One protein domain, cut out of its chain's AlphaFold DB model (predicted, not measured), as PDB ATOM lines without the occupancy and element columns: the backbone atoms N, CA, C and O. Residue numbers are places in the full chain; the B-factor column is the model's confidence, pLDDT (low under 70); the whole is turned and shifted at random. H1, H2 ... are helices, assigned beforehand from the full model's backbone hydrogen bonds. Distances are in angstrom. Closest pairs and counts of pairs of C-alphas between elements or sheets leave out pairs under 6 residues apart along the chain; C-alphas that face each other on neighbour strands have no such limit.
ATOM      1  N   TYR A 229     252.457 295.802 414.354       93.94
ATOM      2  CA  TYR A 229     252.330 297.235 414.091       93.94
ATOM      3  C   TYR A 229     253.624 297.986 414.415       93.94
ATOM      4  O   TYR A 229     254.355 297.598 415.332       93.94
ATOM      5  N   THR A 230     253.868 299.101 413.729       93.81
ATOM      6  CA  THR A 230     254.889 300.077 414.138       93.81
ATOM      7  C   THR A 230     254.434 300.871 415.368       93.81
ATOM      8  O   THR A 230     253.253 300.912 415.720       93.81
ATOM      9  N   VAL A 231     255.371 301.550 416.038       94.25
ATOM     10  CA  VAL A 231     255.047 302.420 417.184       94.25
ATOM     11  C   VAL A 231     254.114 303.566 416.769       94.25
ATOM     12  O   VAL A 231     253.180 303.886 417.504       94.25
ATOM     13  N   ASN A 232     254.318 304.140 415.578       94.81
ATOM     14  CA  ASN A 232     253.482 305.215 415.036       94.81
ATOM     15  C   ASN A 232     252.067 304.712 414.690       94.81
ATOM     16  O   ASN A 232     251.086 305.388 414.996       94.81
ATOM     17  N   GLU A 233     251.932 303.499 414.144       95.50
ATOM     18  CA  GLU A 233     250.629 302.856 413.922       95.50
ATOM     19  C   GLU A 233     249.869 302.612 415.232       95.50
ATOM     20  O   GLU A 233     248.688 302.947 415.343       95.50
ATOM     21  N   LEU A 234     250.549 302.071 416.249       96.25
ATOM     22  CA  LEU A 234     249.954 301.837 417.565       96.25
ATOM     23  C   LEU A 234     249.524 303.142 418.238       96.25
ATOM     24  O   LEU A 234     248.415 303.209 418.775       96.25
ATOM     25  N   TYR A 235     250.363 304.181 418.173       96.44
ATOM     26  CA  TYR A 235     250.008 305.513 418.655       96.44
ATOM     27  C   TYR A 235     248.786 306.057 417.916       96.44
ATOM     28  O   TYR A 235     247.847 306.509 418.558       96.44
ATOM     29  N   PHE A 236     248.737 305.958 416.587       95.56
ATOM     30  CA  PHE A 236     247.597 306.423 415.798       95.56
ATOM     31  C   PHE A 236     246.288 305.717 416.190       95.56
ATOM     32  O   PHE A 236     245.256 306.367 416.377       95.56
ATOM     33  N   ILE A 237     246.322 304.390 416.371       95.31
ATOM     34  CA  ILE A 237     245.166 303.615 416.852       95.31
ATOM     35  C   ILE A 237     244.764 304.072 418.260       95.31
ATOM     36  O   ILE A 237     243.573 304.236 418.542       95.31
ATOM     37  N   ARG A 238     245.744 304.293 419.144       96.06
ATOM     38  CA  ARG A 238     245.515 304.715 420.527       96.06
ATOM     39  C   ARG A 238     244.956 306.135 420.623       96.06
ATOM     40  O   ARG A 238     243.959 306.340 421.308       96.06
ATOM     41  N   HIS A 239     245.527 307.086 419.898       95.50
ATOM     42  CA  HIS A 239     245.139 308.494 419.888       95.50
ATOM     43  C   HIS A 239     243.682 308.697 419.452       95.50
ATOM     44  O   HIS A 239     242.976 309.532 420.008       95.50
ATOM     45  N   LYS A 240     243.165 307.858 418.541       94.19
ATOM     46  CA  LYS A 240     241.733 307.856 418.178       94.19
ATOM     47  C   LYS A 240     240.791 307.522 419.340       94.19
ATOM     48  O   LYS A 240     239.605 307.835 419.269       94.19
ATOM     49  N   LYS A 241     241.280 306.821 420.363       95.19
ATOM     50  CA  LYS A 241     240.504 306.392 421.536       95.19
ATOM     51  C   LYS A 241     240.806 307.228 422.776       95.19
ATOM     52  O   LYS A 241     239.931 307.399 423.616       95.19
ATOM     53  N   GLU A 242     242.017 307.761 422.866       96.19
ATOM     54  CA  GLU A 242     242.485 308.615 423.951       96.19
ATOM     55  C   GLU A 242     243.280 309.794 423.356       96.19
ATOM     56  O   GLU A 242     244.501 309.709 423.245       96.19
ATOM     57  N   PRO A 243     242.617 310.892 422.943       94.62
ATOM     58  CA  PRO A 243     243.265 311.990 422.209       94.62
ATOM     59  C   PRO A 243     244.403 312.694 422.959       94.62
ATOM     60  O   PRO A 243     245.285 313.280 422.342       94.62
ATOM     61  N   TRP A 244     244.408 312.625 424.289       93.88
ATOM     62  CA  TRP A 244     245.399 313.289 425.143       93.88
ATOM     63  C   TRP A 244     246.662 312.453 425.389       93.88
ATOM     64  O   TRP A 244     247.562 312.900 426.095       93.88
ATOM     65  N   ILE A 245     246.738 311.246 424.815       96.06
ATOM     66  CA  ILE A 245     247.902 310.368 424.939       96.06
ATOM     67  C   ILE A 245     249.163 311.047 424.361       96.06
ATOM     68  O   ILE A 245     249.128 311.523 423.217       96.06
ATOM     69  N   PRO A 246     250.285 311.083 425.108       95.62
ATOM     70  CA  PRO A 246     251.529 311.653 424.614       95.62
ATOM     71  C   PRO A 246     252.032 310.909 423.369       95.62
ATOM     72  O   PRO A 246     251.960 309.678 423.335       95.62
ATOM     73  N   PRO A 247     252.524 311.623 422.343       95.00
ATOM     74  CA  PRO A 247     253.116 310.998 421.168       95.00
ATOM     75  C   PRO A 247     254.461 310.329 421.477       95.00
ATOM     76  O   PRO A 247     255.192 310.790 422.356       95.00
ATOM     77  N   PRO A 248     254.834 309.262 420.744       94.38
ATOM     78  CA  PRO A 248     256.194 308.740 420.792       94.38
ATOM     79  C   PRO A 248     257.176 309.750 420.183       94.38
ATOM     80  O   PRO A 248     256.800 310.577 419.357       94.38
ATOM     81  N   ILE A 249     258.460 309.626 420.527       92.00
ATOM     82  CA  ILE A 249     259.537 310.490 420.002       92.00
ATOM     83  C   ILE A 249     259.592 310.460 418.463       92.00
ATOM     84  O   ILE A 249     259.914 311.458 417.830       92.00
ATOM     85  N   SER A 250     259.240 309.323 417.855       90.75
ATOM     86  CA  SER A 250     259.203 309.122 416.402       90.75
ATOM     87  C   SER A 250     258.030 309.799 415.688       90.75
ATOM     88  O   SER A 250     257.925 309.687 414.466       90.75
ATOM     89  N   TRP A 251     257.106 310.437 416.412       92.38
ATOM     90  CA  TRP A 251     255.908 311.013 415.814       92.38
ATOM     91  C   TRP A 251     256.158 312.422 415.279       92.38
ATOM     92  O   TRP A 251     256.138 313.404 416.021       92.38
ATOM     93  N   ASP A 252     256.302 312.524 413.961       91.81
ATOM     94  CA  ASP A 252     256.331 313.797 413.243       91.81
ATOM     95  C   ASP A 252     255.096 313.930 412.344       91.81
ATOM     96  O   ASP A 252     254.917 313.175 411.385       91.81
ATOM     97  N   LYS A 253     254.255 314.933 412.626       87.19
ATOM     98  CA  LYS A 253     253.026 315.230 411.866       87.19
ATOM     99  C   LYS A 253     253.294 315.535 410.389       87.19
ATOM    100  O   LYS A 253     252.402 315.347 409.564       87.19
ATOM    101  N   ASN A 254     254.495 316.001 410.055       88.44
ATOM    102  CA  ASN A 254     254.871 316.343 408.687       88.44
ATOM    103  C   ASN A 254     255.490 315.171 407.922       88.44
ATOM    104  O   ASN A 254     255.609 315.256 406.692       88.44
ATOM    105  N   SER A 255     255.836 314.088 408.622       91.56
ATOM    106  CA  SER A 255     256.395 312.888 408.013       91.56
ATOM    107  C   SER A 255     255.406 312.236 407.050       91.56
ATOM    108  O   SER A 255     254.186 312.235 407.248       91.56
ATOM    109  N   GLU A 256     255.951 311.639 405.995       90.25
ATOM    110  CA  GLU A 256     255.161 310.929 404.991       90.25
ATOM    111  C   GLU A 256     254.400 309.734 405.595       90.25
ATOM    112  O   GLU A 256     253.279 309.436 405.188       90.25
ATOM    113  N   GLU A 257     254.972 309.078 406.608       89.44
ATOM    114  CA  GLU A 257     254.323 307.982 407.337       89.44
ATOM    115  C   GLU A 257     253.039 308.454 408.033       89.44
ATOM    116  O   GLU A 257     251.970 307.876 407.826       89.44
ATOM    117  N   VAL A 258     253.110 309.537 408.816       89.06
ATOM    118  CA  VAL A 258     251.955 310.049 409.569       89.06
ATOM    119  C   VAL A 258     250.880 310.610 408.639       89.06
ATOM    120  O   VAL A 258     249.683 310.415 408.888       89.06
ATOM    121  N   LYS A 259     251.277 311.242 407.528       90.31
ATOM    122  CA  LYS A 259     250.343 311.660 406.472       90.31
ATOM    123  C   LYS A 259     249.608 310.460 405.878       90.31
ATOM    124  O   LYS A 259     248.382 310.481 405.807       90.31
ATOM    125  N   LYS A 260     250.320 309.378 405.543       90.75
ATOM    126  CA  LYS A 260     249.704 308.134 405.049       90.75
ATOM    127  C   LYS A 260     248.742 307.519 406.062       90.75
ATOM    128  O   LYS A 260     247.641 307.144 405.672       90.75
ATOM    129  N   LEU A 261     249.105 307.462 407.345       92.06
ATOM    130  CA  LEU A 261     248.210 306.967 408.400       92.06
ATOM    131  C   LEU A 261     246.945 307.821 408.526       92.06
ATOM    132  O   LEU A 261     245.851 307.286 408.693       92.06
ATOM    133  N   SER A 262     247.077 309.141 408.405       88.38
ATOM    134  CA  SER A 262     245.944 310.069 408.476       88.38
ATOM    135  C   SER A 262     245.000 309.920 407.279       88.38
ATOM    136  O   SER A 262     243.785 309.944 407.462       88.38
ATOM    137  N   THR A 263     245.548 309.709 406.079       90.81
ATOM    138  CA  THR A 263     244.775 309.564 404.836       90.81
ATOM    139  C   THR A 263     244.140 308.181 404.687       90.81
ATOM    140  O   THR A 263     242.970 308.073 404.332       90.81
ATOM    141  N   TYR A 264     244.895 307.111 404.952       91.12
ATOM    142  CA  TYR A 264     244.491 305.733 404.634       91.12
ATOM    143  C   TYR A 264     244.151 304.885 405.866       91.12
ATOM    144  O   TYR A 264     243.603 303.792 405.734       91.12
ATOM    145  N   GLY A 265     244.453 305.370 407.070       89.44
ATOM    146  CA  GLY A 265     244.322 304.592 408.296       89.44
ATOM    147  C   GLY A 265     245.430 303.548 408.471       89.44
ATOM    148  O   GLY A 265     246.469 303.592 407.820       89.44
ATOM    149  N   CYS A 266     245.198 302.604 409.383       88.19
ATOM    150  CA  CYS A 266     246.100 301.487 409.661       88.19
ATOM    151  C   CYS A 266     245.419 300.167 409.273       88.19
ATOM    152  O   CYS A 266     244.201 300.025 409.426       88.19
ATOM    153  N   LYS A 267     246.194 299.206 408.762       87.38
ATOM    154  CA  LYS A 267     245.683 297.878 408.398       87.38
ATOM    155  C   LYS A 267     245.242 297.127 409.651       87.38
ATOM    156  O   LYS A 267     245.920 297.163 410.666       87.38
ATOM    157  N   SER A 268     244.138 296.389 409.568       87.38
ATOM    158  CA  SER A 268     243.725 295.500 410.658       87.38
ATOM    159  C   SER A 268     244.588 294.238 410.652       87.38
ATOM    160  O   SER A 268     244.408 293.364 409.807       87.38
ATOM    161  N   LEU A 269     245.527 294.151 411.591       89.25
ATOM    162  CA  LEU A 269     246.420 293.012 411.801       89.25
ATOM    163  C   LEU A 269     246.115 292.324 413.137       89.25
ATOM    164  O   LEU A 269     245.752 292.975 414.121       89.25
ATOM    165  N   SER A 270     246.317 291.010 413.177       87.44
ATOM    166  CA  SER A 270     246.112 290.200 414.379       87.44
ATOM    167  C   SER A 270     247.426 289.964 415.119       87.44
ATOM    168  O   SER A 270     248.459 289.675 414.516       87.44
ATOM    169  N   PHE A 271     247.369 290.026 416.443       91.25
ATOM    170  CA  PHE A 271     248.421 289.541 417.323       91.25
ATOM    171  C   PHE A 271     248.367 288.013 417.356       91.25
ATOM    172  O   PHE A 271     247.322 287.417 417.626       91.25
TER     173      PHE A 271
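Overview. This is residues 229 to 271 of the 296 residues of an uncharacterized protein of Gigaspora rosea (UniProt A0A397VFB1). Two short helices, H1 and H2, run the same way with their lines crossed; a long loop, residues 240 to 255, swings round from the end of H1 to the start of H2, and residues 265 to 271 lead away from H2 as a tail. The printed part has 43 residues, with H1 then H2 along the chain and no named strand. It is all helix by class, though only 18 residues are in named elements. The whole is compact, with a radius of gyration of the C-alphas of 10.0 A, and spans 27 by 22 by 16 A.

Arrangement. Start from H1, residues 231 to 239, and look across to H2, residues 256 to 264. They only just touch, with 3 pairs of C-alphas within 8 A; the closest are those of Glu 233 and Leu 261, 7.3 A apart. Their lines stand at a steep tilt of 43 degrees, the same way. In both helices every O i to N i+4 pair is within hydrogen-bond range.

Along the chain. Find C-alpha 231 at (255.047, 302.420, 417.184); from there H1 runs 11.9 A to C-alpha 239. H2, also 11.9 A, ends at C-alpha 264, at (244.491, 305.733, 404.634).

Size, cuts and confidence. The C-alphas of Asn 254 and Phe 271 are the farthest apart, at 28.9 A. The link from H1 to H2 is long, with 16 residues. The printed part has no cut, and no printed residue is under 70 in pLDDT.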